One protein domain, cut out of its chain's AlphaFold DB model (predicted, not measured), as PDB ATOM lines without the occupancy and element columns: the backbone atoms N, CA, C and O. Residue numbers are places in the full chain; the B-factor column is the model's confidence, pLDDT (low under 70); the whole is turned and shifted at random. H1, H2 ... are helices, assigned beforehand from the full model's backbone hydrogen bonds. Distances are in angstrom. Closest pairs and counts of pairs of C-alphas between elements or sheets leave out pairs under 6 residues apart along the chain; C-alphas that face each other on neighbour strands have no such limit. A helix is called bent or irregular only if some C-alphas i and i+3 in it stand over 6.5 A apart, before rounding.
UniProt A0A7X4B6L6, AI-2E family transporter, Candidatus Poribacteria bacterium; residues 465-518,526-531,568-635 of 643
ATOM      1  N   GLU A 465      38.830  43.770 -40.860       73.50
ATOM      2  CA  GLU A 465      38.238  44.772 -39.953       73.50
ATOM      3  C   GLU A 465      37.121  45.604 -40.612       73.50
ATOM      4  O   GLU A 465      36.068  45.840 -40.021       73.50
ATOM      5  N   ARG A 466      37.283  45.919 -41.904       73.88
ATOM      6  CA  ARG A 466      36.307  46.643 -42.736       73.88
ATOM      7  C   ARG A 466      34.930  45.967 -42.848       73.88
ATOM      8  O   ARG A 466      33.947  46.654 -43.105       73.88
ATOM      9  N   HIS A 467      34.846  44.648 -42.679       75.25
ATOM     10  CA  HIS A 467      33.616  43.856 -42.825       75.25
ATOM     11  C   HIS A 467      33.115  43.256 -41.505       75.25
ATOM     12  O   HIS A 467      32.086  42.573 -41.492       75.25
ATOM     13  N   GLN A 468      33.803  43.496 -40.385       76.62
ATOM     14  CA  GLN A 468      33.424  42.922 -39.092       76.62
ATOM     15  C   GLN A 468      32.076  43.453 -38.602       76.62
ATOM     16  O   GLN A 468      31.230  42.664 -38.186       76.62
ATOM     17  N   GLU A 469      31.832  44.761 -38.712       76.06
ATOM     18  CA  GLU A 469      30.540  45.359 -38.345       76.06
ATOM     19  C   GLU A 469      29.401  44.846 -39.236       76.06
ATOM     20  O   GLU A 469      28.328  44.497 -38.743       76.06
ATOM     21  N   THR A 470      29.658  44.677 -40.535       75.44
ATOM     22  CA  THR A 470      28.693  44.075 -41.465       75.44
ATOM     23  C   THR A 470      28.387  42.622 -41.089       75.44
ATOM     24  O   THR A 470      27.230  42.209 -41.093       75.44
ATOM     25  N   THR A 471      29.405  41.846 -40.711       77.06
ATOM     26  CA  THR A 471      29.243  40.440 -40.307       77.06
ATOM     27  C   THR A 471      28.462  40.314 -39.001       77.06
ATOM     28  O   THR A 471      27.540  39.505 -38.910       77.06
ATOM     29  N   LYS A 472      28.750  41.166 -38.009       79.12
ATOM     30  CA  LYS A 472      27.962  41.244 -36.769       79.12
ATOM     31  C   LYS A 472      26.496  41.581 -37.049       79.12
ATOM     32  O   LYS A 472      25.620  41.009 -36.405       79.12
ATOM     33  N   ALA A 473      26.224  42.467 -38.012       77.44
ATOM     34  CA  ALA A 473      24.861  42.795 -38.422       77.44
ATOM     35  C   ALA A 473      24.129  41.579 -39.020       77.44
ATOM     36  O   ALA A 473      22.997  41.311 -38.620       77.44
ATOM     37  N   TYR A 474      24.782  40.792 -39.889       78.00
ATOM     38  CA  TYR A 474      24.213  39.542 -40.415       78.00
ATOM     39  C   TYR A 474      23.871  38.544 -39.308       78.00
ATOM     40  O   TYR A 474      22.767  38.006 -39.285       78.00
ATOM     41  N   PHE A 475      24.790  38.312 -38.368       76.00
ATOM     42  CA  PHE A 475      24.554  37.369 -37.274       76.00
ATOM     43  C   PHE A 475      23.446  37.820 -36.326       76.00
ATOM     44  O   PHE A 475      22.640  36.991 -35.917       76.00
ATOM     45  N   ARG A 476      23.364  39.118 -36.014       79.75
ATOM     46  CA  ARG A 476      22.283  39.667 -35.184       79.75
ATOM     47  C   ARG A 476      20.918  39.500 -35.853       79.75
ATOM     48  O   ARG A 476      19.946  39.179 -35.180       79.75
ATOM     49  N   GLU A 477      20.852  39.694 -37.168       77.50
ATOM     50  CA  GLU A 477      19.618  39.509 -37.933       77.50
ATOM     51  C   GLU A 477      19.211  38.029 -38.014       77.50
ATOM     52  O   GLU A 477      18.046  37.696 -37.808       77.50
ATOM     53  N   ILE A 478      20.173  37.129 -38.253       77.62
ATOM     54  CA  ILE A 478      19.937  35.678 -38.243       77.62
ATOM     55  C   ILE A 478      19.444  35.225 -36.866       77.62
ATOM     56  O   ILE A 478      18.468  34.483 -36.794       77.62
ATOM     57  N   ASP A 479      20.083  35.680 -35.786       76.50
ATOM     58  CA  ASP A 479      19.701  35.337 -34.413       76.50
ATOM     59  C   ASP A 479      18.281  35.820 -34.090       76.50
ATOM     60  O   ASP A 479      17.439  35.035 -33.652       76.50
ATOM     61  N   ASN A 480      17.957  37.073 -34.427       78.31
ATOM     62  CA  ASN A 480      16.608  37.613 -34.265       78.31
ATOM     63  C   ASN A 480      15.562  36.804 -35.047       78.31
ATOM     64  O   ASN A 480      14.535  36.421 -34.484       78.31
ATOM     65  N   ASN A 481      15.812  36.508 -36.325       76.31
ATOM     66  CA  ASN A 481      14.857  35.787 -37.168       76.31
ATOM     67  C   ASN A 481      14.718  34.311 -36.764       76.31
ATOM     68  O   ASN A 481      13.611  33.771 -36.788       76.31
ATOM     69  N   MET A 482      15.798  33.664 -36.316       75.38
ATOM     70  CA  MET A 482      15.746  32.325 -35.720       75.38
ATOM     71  C   MET A 482      14.968  32.322 -34.409       75.38
ATOM     72  O   MET A 482      14.132  31.445 -34.190       75.38
ATOM     73  N   HIS A 483      15.173  33.324 -33.561       76.88
ATOM     74  CA  HIS A 483      14.445  33.458 -32.309       76.88
ATOM     75  C   HIS A 483      12.938  33.637 -32.545       76.88
ATOM     76  O   HIS A 483      12.118  33.013 -31.865       76.88
ATOM     77  N   GLN A 484      12.556  34.443 -33.539       78.69
ATOM     78  CA  GLN A 484      11.154  34.610 -33.915       78.69
ATOM     79  C   GLN A 484      10.571  33.351 -34.564       78.69
ATOM     80  O   GLN A 484       9.457  32.959 -34.220       78.69
ATOM     81  N   PHE A 485      11.327  32.660 -35.423       79.00
ATOM     82  CA  PHE A 485      10.926  31.367 -35.984       79.00
ATOM     83  C   PHE A 485      10.638  30.340 -34.884       79.00
ATOM     84  O   PHE A 485       9.579  29.717 -34.887       79.00
ATOM     85  N   LEU A 486      11.534  30.204 -33.903       78.25
ATOM     86  CA  LEU A 486      11.356  29.279 -32.783       78.25
ATOM     87  C   LEU A 486      10.123  29.632 -31.940       78.25
ATOM     88  O   LEU A 486       9.362  28.739 -31.565       78.25
ATOM     89  N   LYS A 487       9.873  30.924 -31.690       81.50
ATOM     90  CA  LYS A 487       8.641  31.396 -31.031       81.50
ATOM     91  C   LYS A 487       7.385  31.070 -31.842       81.50
ATOM     92  O   LYS A 487       6.388  30.616 -31.275       81.50
ATOM     93  N   GLY A 488       7.431  31.273 -33.156       83.44
ATOM     94  CA  GLY A 488       6.358  30.916 -34.082       83.44
ATOM     95  C   GLY A 488       6.074  29.416 -34.060       83.44
ATOM     96  O   GLY A 488       4.938  29.007 -33.825       83.44
ATOM     97  N   GLN A 489       7.111  28.589 -34.188       81.31
ATOM     98  CA  GLN A 489       7.007  27.132 -34.147       81.31
ATOM     99  C   GLN A 489       6.434  26.641 -32.816       81.31
ATOM    100  O   GLN A 489       5.531  25.807 -32.801       81.31
ATOM    101  N   PHE A 490       6.898  27.195 -31.694       84.19
ATOM    102  CA  PHE A 490       6.349  26.878 -30.378       84.19
ATOM    103  C   PHE A 490       4.852  27.204 -30.293       84.19
ATOM    104  O   PHE A 490       4.061  26.413 -29.783       84.19
ATOM    105  N   THR A 491       4.442  28.338 -30.860       86.88
ATOM    106  CA  THR A 491       3.032  28.738 -30.916       86.88
ATOM    107  C   THR A 491       2.200  27.758 -31.753       86.88
ATOM    108  O   THR A 491       1.124  27.347 -31.314       86.88
ATOM    109  N   VAL A 492       2.703  27.318 -32.915       85.12
ATOM    110  CA  VAL A 492       2.046  26.296 -33.754       85.12
ATOM    111  C   VAL A 492       1.882  24.978 -32.994       85.12
ATOM    112  O   VAL A 492       0.782  24.426 -32.966       85.12
ATOM    113  N   ILE A 493       2.933  24.502 -32.319       86.50
ATOM    114  CA  ILE A 493       2.904  23.275 -31.505       86.50
ATOM    115  C   ILE A 493       1.790  23.346 -30.458       86.50
ATOM    116  O   ILE A 493       1.008  22.403 -30.320       86.50
ATOM    117  N   VAL A 494       1.683  24.463 -29.735       91.19
ATOM    118  CA  VAL A 494       0.657  24.652 -28.700       91.19
ATOM    119  C   VAL A 494      -0.747  24.643 -29.306       91.19
ATOM    120  O   VAL A 494      -1.627  23.945 -28.801       91.19
ATOM    121  N   ILE A 495      -0.966  25.362 -30.409       90.50
ATOM    122  CA  ILE A 495      -2.274  25.412 -31.077       90.50
ATOM    123  C   ILE A 495      -2.686  24.015 -31.560       90.50
ATOM    124  O   ILE A 495      -3.796  23.562 -31.270       90.50
ATOM    125  N   ILE A 496      -1.790  23.306 -32.247       88.81
ATOM    126  CA  ILE A 496      -2.060  21.968 -32.782       88.81
ATOM    127  C   ILE A 496      -2.254  20.949 -31.661       88.81
ATOM    128  O   ILE A 496      -3.134  20.096 -31.774       88.81
ATOM    129  N   THR A 497      -1.526  21.073 -30.549       89.44
ATOM    130  CA  THR A 497      -1.756  20.268 -29.339       89.44
ATOM    131  C   THR A 497      -3.192  20.419 -28.846       89.44
ATOM    132  O   THR A 497      -3.887  19.425 -28.633       89.44
ATOM    133  N   ILE A 498      -3.660  21.661 -28.688       94.25
ATOM    134  CA  ILE A 498      -5.001  21.956 -28.170       94.25
ATOM    135  C   ILE A 498      -6.073  21.425 -29.125       94.25
ATOM    136  O   ILE A 498      -6.981  20.714 -28.692       94.25
ATOM    137  N   ILE A 499      -5.950  21.718 -30.424       91.38
ATOM    138  CA  ILE A 499      -6.899  21.256 -31.447       91.38
ATOM    139  C   ILE A 499      -6.952  19.728 -31.466       91.38
ATOM    140  O   ILE A 499      -8.037  19.153 -31.403       91.38
ATOM    141  N   SER A 500      -5.796  19.064 -31.479       87.31
ATOM    142  CA  SER A 500      -5.715  17.603 -31.503       87.31
ATOM    143  C   SER A 500      -6.335  16.981 -30.252       87.31
ATOM    144  O   SER A 500      -7.119  16.041 -30.362       87.31
ATOM    145  N   CYS A 501      -6.073  17.540 -29.063       89.81
ATOM    146  CA  CYS A 501      -6.701  17.088 -27.819       89.81
ATOM    147  C   CYS A 501      -8.232  17.178 -27.882       89.81
ATOM    148  O   CYS A 501      -8.921  16.260 -27.440       89.81
ATOM    149  N   ILE A 502      -8.771  18.273 -28.427       92.50
ATOM    150  CA  ILE A 502     -10.219  18.489 -28.536       92.50
ATOM    151  C   ILE A 502     -10.829  17.519 -29.550       92.50
ATOM    152  O   ILE A 502     -11.776  16.806 -29.222       92.50
ATOM    153  N   VAL A 503     -10.277  17.453 -30.762       88.62
ATOM    154  CA  VAL A 503     -10.808  16.632 -31.856       88.62
ATOM    155  C   VAL A 503     -10.764  15.145 -31.500       88.62
ATOM    156  O   VAL A 503     -11.772  14.450 -31.630       88.62
ATOM    157  N   TYR A 504      -9.645  14.655 -30.961       82.69
ATOM    158  CA  TYR A 504      -9.539  13.261 -30.530       82.69
ATOM    159  C   TYR A 504     -10.449  12.944 -29.341       82.69
ATOM    160  O   TYR A 504     -11.010  11.849 -29.275       82.69
ATOM    161  N   ARG A 505     -10.685  13.903 -28.438       84.38
ATOM    162  CA  ARG A 505     -11.653  13.730 -27.347       84.38
ATOM    163  C   ARG A 505     -13.090  13.656 -27.859       84.38
ATOM    164  O   ARG A 505     -13.852  12.843 -27.346       84.38
ATOM    165  N   LEU A 506     -13.454  14.444 -28.873       86.12
ATOM    166  CA  LEU A 506     -14.785  14.407 -29.494       86.12
ATOM    167  C   LEU A 506     -15.054  13.085 -30.225       86.12
ATOM    168  O   LEU A 506     -16.155  12.550 -30.147       86.12
ATOM    169  N   ILE A 507     -14.037  12.528 -30.885       81.19
ATOM    170  CA  ILE A 507     -14.113  11.205 -31.530       81.19
ATOM    171  C   ILE A 507     -14.153  10.075 -30.483       81.19
ATOM    172  O   ILE A 507     -14.613   8.963 -30.757       81.19
ATOM    173  N   GLY A 508     -13.718  10.371 -29.258       73.00
ATOM    174  CA  GLY A 508     -13.624   9.422 -28.160       73.00
ATOM    175  C   GLY A 508     -12.472   8.446 -28.359       73.00
ATOM    176  O   GLY A 508     -12.665   7.239 -28.233       73.00
ATOM    177  N   VAL A 509     -11.305   8.986 -28.718       71.62
ATOM    178  CA  VAL A 509     -10.031   8.263 -28.734       71.62
ATOM    179  C   VAL A 509      -9.572   8.043 -27.282       71.62
ATOM    180  O   VAL A 509      -9.534   9.003 -26.502       71.62
ATOM    181  N   PRO A 510      -9.203   6.815 -26.892       61.81
ATOM    182  CA  PRO A 510      -8.635   6.536 -25.576       61.81
ATOM    183  C   PRO A 510      -7.369   7.363 -25.353       61.81
ATOM    184  O   PRO A 510      -6.571   7.545 -26.269       61.81
ATOM    185  N   PHE A 511      -7.174   7.895 -24.146       66.25
ATOM    186  CA  PHE A 511      -6.034   8.772 -23.837       66.25
ATOM    187  C   PHE A 511      -5.898   9.992 -24.776       66.25
ATOM    188  O   PHE A 511      -4.794  10.500 -24.964       66.25
ATOM    189  N   ALA A 512      -7.008  10.504 -25.332       70.62
ATOM    190  CA  ALA A 512      -7.024  11.615 -26.296       70.62
ATOM    191  C   ALA A 512      -6.160  12.828 -25.907       70.62
ATOM    192  O   ALA A 512      -5.566  13.458 -26.777       70.62
ATOM    193  N   LEU A 513      -6.079  13.157 -24.614       74.00
ATOM    194  CA  LEU A 513      -5.262  14.269 -24.121       74.00
ATOM    195  C   LEU A 513      -3.760  13.981 -24.272       74.00
ATOM    196  O   LEU A 513      -3.020  14.820 -24.771       74.00
ATOM    197  N   LEU A 514      -3.318  12.778 -23.904       67.38
ATOM    198  CA  LEU A 514      -1.930  12.353 -24.077       67.38
ATOM    199  C   LEU A 514      -1.569  12.264 -25.566       67.38
ATOM    200  O   LEU A 514      -0.543  12.786 -25.987       67.38
ATOM    201  N   VAL A 515      -2.446  11.656 -26.368       67.31
ATOM    202  CA  VAL A 515      -2.270  11.517 -27.820       67.31
ATOM    203  C   VAL A 515      -2.227  12.882 -28.507       67.31
ATOM    204  O   VAL A 515      -1.395  13.100 -29.380       67.31
ATOM    205  N   GLY A 516      -3.086  13.822 -28.104       75.62
ATOM    206  CA  GLY A 516      -3.101  15.178 -28.646       75.62
ATOM    207  C   GLY A 516      -1.842  15.977 -28.297       75.62
ATOM    208  O   GLY A 516      -1.319  16.677 -29.161       75.62
ATOM    209  N   ILE A 517      -1.311  15.822 -27.078       76.25
ATOM    210  CA  ILE A 517      -0.017  16.402 -26.675       76.25
ATOM    211  C   ILE A 517       1.121  15.821 -27.509       76.25
ATOM    212  O   ILE A 517       1.928  16.573 -28.049       76.25
ATOM    213  N   LEU A 518       1.170  14.498 -27.665       68.44
ATOM    214  CA  LEU A 518       2.190  13.848 -28.485       68.44
ATOM    215  C   LEU A 518       2.104  14.293 -29.947       68.44
ATOM    216  O   LEU A 518       3.123  14.645 -30.529       68.44
ATOM    217  N   PRO A 526       7.670  20.287 -38.988       58.31
ATOM    218  CA  PRO A 526       6.583  20.637 -39.898       58.31
ATOM    219  C   PRO A 526       6.353  19.530 -40.923       58.31
ATOM    220  O   PRO A 526       7.306  18.904 -41.384       58.31
ATOM    221  N   THR A 527       5.092  19.280 -41.280       55.22
ATOM    222  CA  THR A 527       4.628  18.222 -42.205       55.22
ATOM    223  C   THR A 527       4.744  16.772 -41.713       55.22
ATOM    224  O   THR A 527       3.928  15.951 -42.126       55.22
ATOM    225  N   PHE A 528       5.663  16.449 -40.793       59.31
ATOM    226  CA  PHE A 528       5.833  15.093 -40.243       59.31
ATOM    227  C   PHE A 528       4.999  14.825 -38.985       59.31
ATOM    228  O   PHE A 528       4.582  13.688 -38.750       59.31
ATOM    229  N   GLY A 529       4.712  15.865 -38.199       60.12
ATOM    230  CA  GLY A 529       3.912  15.768 -36.976       60.12
ATOM    231  C   GLY A 529       2.575  15.037 -37.115       60.12
ATOM    232  O   GLY A 529       2.303  14.161 -36.292       60.12
ATOM    233  N   PRO A 530       1.762  15.307 -38.154       60.88
ATOM    234  CA  PRO A 530       0.476  14.638 -38.346       60.88
ATOM    235  C   PRO A 530       0.590  13.137 -38.633       60.88
ATOM    236  O   PRO A 530      -0.261  12.372 -38.185       60.88
ATOM    237  N   PHE A 531       1.646  12.682 -39.318       59.34
ATOM    238  CA  PHE A 531       1.862  11.253 -39.583       59.34
ATOM    239  C   PHE A 531       2.253  10.503 -38.308       59.34
ATOM    240  O   PHE A 531       1.719   9.432 -38.019       59.34
ATOM    241  N   LEU A 568      -6.393  14.133 -41.376       75.81
ATOM    242  CA  LEU A 568      -6.439  14.894 -42.625       75.81
ATOM    243  C   LEU A 568      -6.971  16.318 -42.414       75.81
ATOM    244  O   LEU A 568      -6.445  17.264 -42.993       75.81
ATOM    245  N   GLY A 569      -7.985  16.490 -41.565       82.25
ATOM    246  CA  GLY A 569      -8.586  17.788 -41.265       82.25
ATOM    247  C   GLY A 569      -7.654  18.708 -40.478       82.25
ATOM    248  O   GLY A 569      -7.478  19.864 -40.852       82.25
ATOM    249  N   ILE A 570      -7.011  18.199 -39.425       85.31
ATOM    250  CA  ILE A 570      -6.017  18.948 -38.642       85.31
ATOM    251  C   ILE A 570      -4.833  19.314 -39.536       85.31
ATOM    252  O   ILE A 570      -4.403  20.462 -39.510       85.31
ATOM    253  N   GLN A 571      -4.359  18.392 -40.379       77.38
ATOM    254  CA  GLN A 571      -3.278  18.659 -41.327       77.38
ATOM    255  C   GLN A 571      -3.668  19.711 -42.373       77.38
ATOM    256  O   GLN A 571      -2.875  20.599 -42.680       77.38
ATOM    257  N   ALA A 572      -4.893  19.657 -42.893       75.69
ATOM    258  CA  ALA A 572      -5.398  20.665 -43.815       75.69
ATOM    259  C   ALA A 572      -5.475  22.044 -43.144       75.69
ATOM    260  O   ALA A 572      -5.028  23.024 -43.733       75.69
ATOM    261  N   ILE A 573      -5.988  22.137 -41.912       84.31
ATOM    262  CA  ILE A 573      -6.073  23.397 -41.155       84.31
ATOM    263  C   ILE A 573      -4.676  23.929 -40.817       84.31
ATOM    264  O   ILE A 573      -4.436  25.133 -40.930       84.31
ATOM    265  N   ASP A 574      -3.745  23.056 -40.434       82.75
ATOM    266  CA  ASP A 574      -2.372  23.452 -40.139       82.75
ATOM    267  C   ASP A 574      -1.700  24.056 -41.377       82.75
ATOM    268  O   ASP A 574      -1.265  25.207 -41.358       82.75
ATOM    269  N   ASN A 575      -1.735  23.322 -42.489       72.88
ATOM    270  CA  ASN A 575      -1.060  23.704 -43.726       72.88
ATOM    271  C   ASN A 575      -1.713  24.896 -44.439       72.88
ATOM    272  O   ASN A 575      -1.020  25.628 -45.140       72.88
ATOM    273  N   SER A 576      -3.027  25.094 -44.295       73.50
ATOM    274  CA  SER A 576      -3.751  26.168 -44.996       73.50
ATOM    275  C   SER A 576      -3.925  27.443 -44.176       73.50
ATOM    276  O   SER A 576      -4.033  28.521 -44.757       73.50
ATOM    277  N   LEU A 577      -3.964  27.348 -42.842       80.44
ATOM    278  CA  LEU A 577      -4.340  28.471 -41.981       80.44
ATOM    279  C   LEU A 577      -3.336  28.726 -40.860       80.44
ATOM    280  O   LEU A 577      -2.861  29.852 -40.731       80.44
ATOM    281  N   ILE A 578      -3.031  27.726 -40.029       83.81
ATOM    282  CA  ILE A 578      -2.282  27.954 -38.782       83.81
ATOM    283  C   ILE A 578      -0.814  28.229 -39.083       83.81
ATOM    284  O   ILE A 578      -0.331  29.320 -38.778       83.81
ATOM    285  N   SER A 579      -0.120  27.278 -39.708       77.88
ATOM    286  CA  SER A 579       1.302  27.414 -40.014       77.88
ATOM    287  C   SER A 579       1.585  28.640 -40.890       77.88
ATOM    288  O   SER A 579       2.421  29.448 -40.483       77.88
ATOM    289  N   PRO A 580       0.861  28.899 -42.001       73.38
ATOM    290  CA  PRO A 580       1.083  30.105 -42.799       73.38
ATOM    291  C   PRO A 580       0.876  31.403 -42.013       73.38
ATOM    292  O   PRO A 580       1.702  32.304 -42.105       73.38
ATOM    293  N   LYS A 581      -0.183  31.511 -41.200       79.25
ATOM    294  CA  LYS A 581      -0.501  32.750 -40.469       79.25
ATOM    295  C   LYS A 581       0.456  33.009 -39.307       79.25
ATOM    296  O   LYS A 581       0.835  34.152 -39.071       79.25
ATOM    297  N   VAL A 582       0.848  31.965 -38.579       81.31
ATOM    298  CA  VAL A 582       1.789  32.090 -37.459       81.31
ATOM    299  C   VAL A 582       3.205  32.341 -37.976       81.31
ATOM    300  O   VAL A 582       3.879  33.232 -37.467       81.31
ATOM    301  N   MET A 583       3.634  31.627 -39.021       76.12
ATOM    302  CA  MET A 583       4.983  31.776 -39.581       76.12
ATOM    303  C   MET A 583       5.162  33.050 -40.400       76.12
ATOM    304  O   MET A 583       6.225  33.662 -40.326       76.12
ATOM    305  N   SER A 584       4.132  33.499 -41.123       71.50
ATOM    306  CA  SER A 584       4.163  34.791 -41.821       71.50
ATOM    307  C   SER A 584       4.348  35.947 -40.833       71.50
ATOM    308  O   SER A 584       5.205  36.795 -41.053       71.50
ATOM    309  N   ASN A 585       3.646  35.924 -39.694       71.31
ATOM    310  CA  ASN A 585       3.821  36.929 -38.641       71.31
ATOM    311  C   ASN A 585       5.164  36.811 -37.902       71.31
ATOM    312  O   ASN A 585       5.660  37.805 -37.380       71.31
ATOM    313  N   ALA A 586       5.727  35.602 -37.809       70.19
ATOM    314  CA  ALA A 586       6.965  35.354 -37.080       70.19
ATOM    315  C   ALA A 586       8.221  35.678 -37.901       70.19
ATOM    316  O   ALA A 586       9.183  36.190 -37.343       70.19
ATOM    317  N   VAL A 587       8.244  35.378 -39.205       67.56
ATOM    318  CA  VAL A 587       9.487  35.453 -39.997       67.56
ATOM    319  C   VAL A 587       9.350  36.263 -41.293       67.56
ATOM    320  O   VAL A 587      10.341  36.481 -41.991       67.56
ATOM    321  N   ASP A 588       8.156  36.778 -41.613       67.75
ATOM    322  CA  ASP A 588       7.887  37.612 -42.800       67.75
ATOM    323  C   ASP A 588       8.429  36.972 -44.104       67.75
ATOM    324  O   ASP A 588       8.934  37.621 -45.018       67.75
ATOM    325  N   VAL A 589       8.447  35.640 -44.164       68.44
ATOM    326  CA  VAL A 589       8.838  34.885 -45.360       68.44
ATOM    327  C   VAL A 589       7.564  34.571 -46.131       68.44
ATOM    328  O   VAL A 589       6.587  34.109 -45.540       68.44
ATOM    329  N   ASP A 590       7.582  34.787 -47.447       67.75
ATOM    330  CA  ASP A 590       6.480  34.384 -48.319       67.75
ATOM    331  C   ASP A 590       6.264  32.856 -48.213       67.75
ATOM    332  O   ASP A 590       7.213  32.092 -48.438       67.75
ATOM    333  N   PRO A 591       5.047  32.377 -47.889       61.84
ATOM    334  CA  PRO A 591       4.725  30.951 -47.848       61.84
ATOM    335  C   PRO A 591       5.144  30.178 -49.106       61.84
ATOM    336  O   PRO A 591       5.538  29.015 -49.001       61.84
ATOM    337  N   LEU A 592       5.134  30.815 -50.284       66.06
ATOM    338  CA  LEU A 592       5.581  30.204 -51.536       66.06
ATOM    339  C   LEU A 592       7.070  29.814 -51.483       66.06
ATOM    340  O   LEU A 592       7.445  28.732 -51.934       66.06
ATOM    341  N   LEU A 593       7.915  30.660 -50.885       70.75
ATOM    342  CA  LEU A 593       9.346  30.386 -50.709       70.75
ATOM    343  C   LEU A 593       9.587  29.259 -49.705       70.75
ATOM    344  O   LEU A 593      10.514  28.467 -49.887       70.75
ATOM    345  N   ILE A 594       8.743  29.150 -48.679       65.44
ATOM    346  CA  ILE A 594       8.786  28.040 -47.721       65.44
ATOM    347  C   ILE A 594       8.468  26.725 -48.442       65.44
ATOM    348  O   ILE A 594       9.245  25.775 -48.347       65.44
ATOM    349  N   MET A 595       7.382  26.676 -49.225       60.97
ATOM    350  CA  MET A 595       7.009  25.479 -49.991       60.97
ATOM    351  C   MET A 595       8.081  25.085 -51.011       60.97
ATOM    352  O   MET A 595       8.451  23.914 -51.098       60.97
ATOM    353  N   PHE A 596       8.622  26.058 -51.747       73.38
ATOM    354  CA  PHE A 596       9.693  25.815 -52.711       73.38
ATOM    355  C   PHE A 596      10.953  25.255 -52.036       73.38
ATOM    356  O   PHE A 596      11.519  24.266 -52.502       73.38
ATOM    357  N   SER A 597      11.350  25.821 -50.893       73.12
ATOM    358  CA  SER A 597      12.522  25.364 -50.135       73.12
ATOM    359  C   SER A 597      12.363  23.931 -49.633       73.12
ATOM    360  O   SER A 597      13.321  23.163 -49.667       73.12
ATOM    361  N   VAL A 598      11.154  23.541 -49.216       64.31
ATOM    362  CA  VAL A 598      10.855  22.166 -48.788       64.31
ATOM    363  C   VAL A 598      10.972  21.178 -49.951       64.31
ATOM    364  O   VAL A 598      11.587  20.129 -49.782       64.31
ATOM    365  N   ILE A 599      10.446  21.511 -51.134       69.38
ATOM    366  CA  ILE A 599      10.529  20.649 -52.330       69.38
ATOM    367  C   ILE A 599      11.987  20.468 -52.777       69.38
ATOM    368  O   ILE A 599      12.427  19.350 -53.065       69.38
ATOM    369  N   VAL A 600      12.753  21.560 -52.803       77.75
ATOM    370  CA  VAL A 600      14.177  21.537 -53.164       77.75
ATOM    371  C   VAL A 600      14.991  20.767 -52.120       77.75
ATOM    372  O   VAL A 600      15.775  19.892 -52.481       77.75
ATOM    373  N   GLY A 601      14.765  21.019 -50.829       70.75
ATOM    374  CA  GLY A 601      15.422  20.302 -49.736       70.75
ATOM    375  C   GLY A 601      15.149  18.799 -49.790       70.75
ATOM    376  O   GLY A 601      16.092  18.006 -49.760       70.75
ATOM    377  N   ALA A 602      13.883  18.409 -49.958       64.94
ATOM    378  CA  ALA A 602      13.480  17.010 -50.102       64.94
ATOM    379  C   ALA A 602      14.218  16.305 -51.247       64.94
ATOM    380  O   ALA A 602      14.642  15.162 -51.097       64.94
ATOM    381  N   SER A 603      14.402  16.995 -52.373       68.44
ATOM    382  CA  SER A 603      15.028  16.426 -53.570       68.44
ATOM    383  C   SER A 603      16.543  16.230 -53.428       68.44
ATOM    384  O   SER A 603      17.089  15.313 -54.030       68.44
ATOM    385  N   ILE A 604      17.229  17.072 -52.643       75.25
ATOM    386  CA  ILE A 604      18.700  17.037 -52.507       75.25
ATOM    387  C   ILE A 604      19.144  16.149 -51.338       75.25
ATOM    388  O   ILE A 604      20.089  15.376 -51.472       75.25
ATOM    389  N   LEU A 605      18.488  16.271 -50.180       66.44
ATOM    390  CA  LEU A 605      18.918  15.642 -48.921       66.44
ATOM    391  C   LEU A 605      17.842  14.734 -48.302       66.44
ATOM    392  O   LEU A 605      17.977  14.307 -47.151       66.44
ATOM    393  N   GLY A 606      16.755  14.447 -49.025       63.56
ATOM    394  CA  GLY A 606      15.662  13.615 -48.525       63.56
ATOM    395  C   GLY A 606      15.033  14.198 -47.257       63.56
ATOM    396  O   GLY A 606      14.759  15.396 -47.169       63.56
ATOM    397  N   PHE A 607      14.840  13.353 -46.240       59.28
ATOM    398  CA  PHE A 607      14.270  13.745 -44.944       59.28
ATOM    399  C   PHE A 607      15.019  14.915 -44.282       59.28
ATOM    400  O   PHE A 607      14.397  15.872 -43.818       59.28
ATOM    401  N   TRP A 608      16.356  14.873 -44.284       64.12
ATOM    402  CA  TRP A 608      17.187  15.921 -43.682       64.12
ATOM    403  C   TRP A 608      17.030  17.263 -44.392       64.12
ATOM    404  O   TRP A 608      17.058  18.313 -43.753       64.12
ATOM    405  N   GLY A 609      16.803  17.233 -45.704       69.31
ATOM    406  CA  GLY A 609      16.548  18.435 -46.483       69.31
ATOM    407  C   GLY A 609      15.201  19.076 -46.181       69.31
ATOM    408  O   GLY A 609      15.125  20.298 -46.135       69.31
ATOM    409  N   VAL A 610      14.161  18.285 -45.899       62.56
ATOM    410  CA  VAL A 610      12.861  18.816 -45.448       62.56
ATOM    411  C   VAL A 610      12.982  19.468 -44.072       62.56
ATOM    412  O   VAL A 610      12.457  20.561 -43.863       62.56
ATOM    413  N   LEU A 611      13.713  18.835 -43.148       66.62
ATOM    414  CA  LEU A 611      13.903  19.339 -41.786       66.62
ATOM    415  C   LEU A 611      14.681  20.664 -41.758       66.62
ATOM    416  O   LEU A 611      14.344  21.566 -40.992       66.62
ATOM    417  N   LEU A 612      15.702  20.799 -42.608       72.88
ATOM    418  CA  LEU A 612      16.555  21.989 -42.659       72.88
ATOM    419  C   LEU A 612      16.056  23.077 -43.622       72.88
ATOM    420  O   LEU A 612      16.555  24.200 -43.563       72.88
ATOM    421  N   ALA A 613      15.062  22.792 -44.468       73.69
ATOM    422  CA  ALA A 613      14.569  23.727 -45.481       73.69
ATOM    423  C   ALA A 613      14.148  25.083 -44.896       73.69
ATOM    424  O   ALA A 613      14.506  26.130 -45.437       73.69
ATOM    425  N   ILE A 614      13.411  25.071 -43.779       73.81
ATOM    426  CA  ILE A 614      12.871  26.299 -43.182       73.81
ATOM    427  C   ILE A 614      13.967  27.120 -42.480       73.81
ATOM    428  O   ILE A 614      14.093  28.306 -42.772       73.81
ATOM    429  N   PRO A 615      14.831  26.541 -41.626       75.19
ATOM    430  CA  PRO A 615      15.957  27.291 -41.072       75.19
ATOM    431  C   PRO A 615      16.863  27.907 -42.146       75.19
ATOM    432  O   PRO A 615      17.241  29.074 -42.044       75.19
ATOM    433  N   ILE A 616      17.157  27.156 -43.212       82.00
ATOM    434  CA  ILE A 616      18.009  27.625 -44.308       82.00
ATOM    435  C   ILE A 616      17.375  28.823 -45.024       82.00
ATOM    436  O   ILE A 616      18.058  29.826 -45.232       82.00
ATOM    437  N   ILE A 617      16.080  28.777 -45.364       81.25
ATOM    438  CA  ILE A 617      15.438  29.904 -46.061       81.25
ATOM    439  C   ILE A 617      15.379  31.164 -45.189       81.25
ATOM    440  O   ILE A 617      15.531  32.273 -45.700       81.25
ATOM    441  N   VAL A 618      15.240  31.012 -43.869       75.88
ATOM    442  CA  VAL A 618      15.261  32.140 -42.925       75.88
ATOM    443  C   VAL A 618      16.650  32.774 -42.839       75.88
ATOM    444  O   VAL A 618      16.765  34.004 -42.842       75.88
ATOM    445  N   VAL A 619      17.714  31.966 -42.834       80.81
ATOM    446  CA  VAL A 619      19.097  32.466 -42.910       80.81
ATOM    447  C   VAL A 619      19.326  33.209 -44.228       80.81
ATOM    448  O   VAL A 619      19.812  34.339 -44.216       80.81
ATOM    449  N   ILE A 620      18.908  32.630 -45.358       82.81
ATOM    450  CA  ILE A 620      19.038  33.253 -46.684       82.81
ATOM    451  C   ILE A 620      18.296  34.595 -46.731       82.81
ATOM    452  O   ILE A 620      18.867  35.592 -47.176       82.81
ATOM    453  N   LYS A 621      17.056  34.661 -46.229       80.69
ATOM    454  CA  LYS A 621      16.297  35.919 -46.160       80.69
ATOM    455  C   LYS A 621      17.028  36.963 -45.313       80.69
ATOM    456  O   LYS A 621      17.161  38.102 -45.751       80.69
ATOM    457  N   SER A 622      17.520  36.578 -44.136       77.12
ATOM    458  CA  SER A 622      18.239  37.479 -43.221       77.12
ATOM    459  C   SER A 622      19.454  38.120 -43.902       77.12
ATOM    460  O   SER A 622      19.680  39.324 -43.784       77.12
ATOM    461  N   ILE A 623      20.186  37.333 -44.698       81.94
ATOM    462  CA  ILE A 623      21.304  37.825 -45.511       81.94
ATOM    463  C   ILE A 623      20.816  38.836 -46.561       81.94
ATOM    464  O   ILE A 623      21.393  39.913 -46.709       81.94
ATOM    465  N   ILE A 624      19.722  38.545 -47.265       81.31
ATOM    466  CA  ILE A 624      19.174  39.452 -48.286       81.31
ATOM    467  C   ILE A 624      18.721  40.789 -47.671       81.31
ATOM    468  O   ILE A 624      18.975  41.845 -48.253       81.31
ATOM    469  N   THR A 625      18.089  40.771 -46.495       80.94
ATOM    470  CA  THR A 625      17.610  41.980 -45.802       80.94
ATOM    471  C   THR A 625      18.759  42.919 -45.437       80.94
ATOM    472  O   THR A 625      18.732  44.100 -45.792       80.94
ATOM    473  N   VAL A 626      19.804  42.395 -44.793       79.31
ATOM    474  CA  VAL A 626      20.980  43.187 -44.396       79.31
ATOM    475  C   VAL A 626      21.737  43.705 -45.622       79.31
ATOM    476  O   VAL A 626      22.191  44.850 -45.631       79.31
ATOM    477  N   SER A 627      21.817  42.914 -46.698       80.00
ATOM    478  CA  SER A 627      22.443  43.351 -47.951       80.00
ATOM    479  C   SER A 627      21.707  44.533 -48.597       80.00
ATOM    480  O   SER A 627      22.363  45.433 -49.119       80.00
ATOM    481  N   LYS A 628      20.367  44.564 -48.558       76.31
ATOM    482  CA  LYS A 628      19.572  45.691 -49.085       76.31
ATOM    483  C   LYS A 628      19.690  46.946 -48.218       76.31
ATOM    484  O   LYS A 628      19.818  48.043 -48.754       76.31
ATOM    485  N   ALA A 629      19.702  46.793 -46.892       69.94
ATOM    486  CA  ALA A 629      19.864  47.912 -45.961       69.94
ATOM    487  C   ALA A 629      21.219  48.627 -46.136       69.94
ATOM    488  O   ALA A 629      21.277  49.855 -46.113       69.94
ATOM    489  N   ASN A 630      22.291  47.870 -46.393       65.81
ATOM    490  CA  ASN A 630      23.617  48.431 -46.669       65.81
ATOM    491  C   ASN A 630      23.732  49.073 -48.067       65.81
ATOM    492  O   ASN A 630      24.522  49.997 -48.240       65.81
ATOM    493  N   GLY A 631      22.952  48.615 -49.054       60.12
ATOM    494  CA  GLY A 631      22.911  49.204 -50.401       60.12
ATOM    495  C   GLY A 631      22.226  50.575 -50.445       60.12
ATOM    496  O   GLY A 631      22.752  51.501 -51.054       60.12
ATOM    497  N   ASN A 632      21.111  50.744 -49.729       52.84
ATOM    498  CA  ASN A 632      20.372  52.015 -49.696       52.84
ATOM    499  C   ASN A 632      21.103  53.120 -48.909       52.84
ATOM    500  O   ASN A 632      20.943  54.298 -49.215       52.84
ATOM    501  N   GLY A 633      21.938  52.757 -47.927       49.75
ATOM    502  CA  GLY A 633      22.798  53.713 -47.218       49.75
ATOM    503  C   GLY A 633      23.883  54.336 -48.109       49.75
ATOM    504  O   GLY A 633      24.301  55.467 -47.860       49.75
ATOM    505  N   ALA A 634      24.300  53.640 -49.172       46.84
ATOM    506  CA  ALA A 634      25.273  54.152 -50.135       46.84
ATOM    507  C   ALA A 634      24.667  55.205 -51.086       46.84
ATOM    508  O   ALA A 634      25.357  56.157 -51.442       46.84
ATOM    509  N   GLU A 635      23.379  55.098 -51.434       44.25
ATOM    510  CA  GLU A 635      22.704  56.078 -52.304       44.25
ATOM    511  C   GLU A 635      22.462  57.428 -51.603       44.25
ATOM    512  O   GLU A 635      22.635  58.483 -52.219       44.25
TER     513      GLU A 635
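This is residues 465 to 518, 526 to 531 and 568 to 635 of the 643 residues of the protein "AI-2E family transporter" of Candidatus Poribacteria bacterium (UniProt A0A7X4B6L6). One long helix, H1, is the spine of a loose rod; H2 folds back on it near one end, bent H3 packs along it, and H5 packs on it at a slant. H4 packs on H5, off the spine. The 128 printed residues include five named helices, H1 to H5 in chain order, and no named strand: all helix, radius of gyration of the C-alphas 18.2 A, spans 64 by 28 by 23 A.

Find C-alpha 465 at (38.238, 44.772, -39.953); H1, residues 465 to 507, runs 62.8 A from there. H2 is residues 512 to 518, H4 residues 591 to 605. H3, residues 568 to 587, assigned as one helix by its hydrogen bonds, is bent, C-alphas 576 and 579 being 7.2 A apart: arms H3a, 568 to 576, and H3b, 579 to 587. H5, residues 607 to 635, ends at C-alpha 635 (22.704, 56.078, -52.304).

At H1, the hub, residues 481 to 492 touch H3b, closest C-alphas Gln 484 and Ala 586, 5.3 A. Its residues 473 to 482 touch H5 at a steep tilt of 43 degrees, opposite ways, closest C-alphas Ile 478 and Ser 622, 5.6 A. H1 and H4 are apart. O i to N i+4 pairs are all within hydrogen-bond range in H2, H3a, H3b and H4, 37 of 39 in H1 and 21 of 25 in H5.

Residues 519 to 525 and 532 to 567 are cut out, with C-alpha gaps of 14.0 A and 9.6 A. Mean pLDDT of the printed part is 74.5; residues 526 to 531 and 629 to 635 are among those under 70.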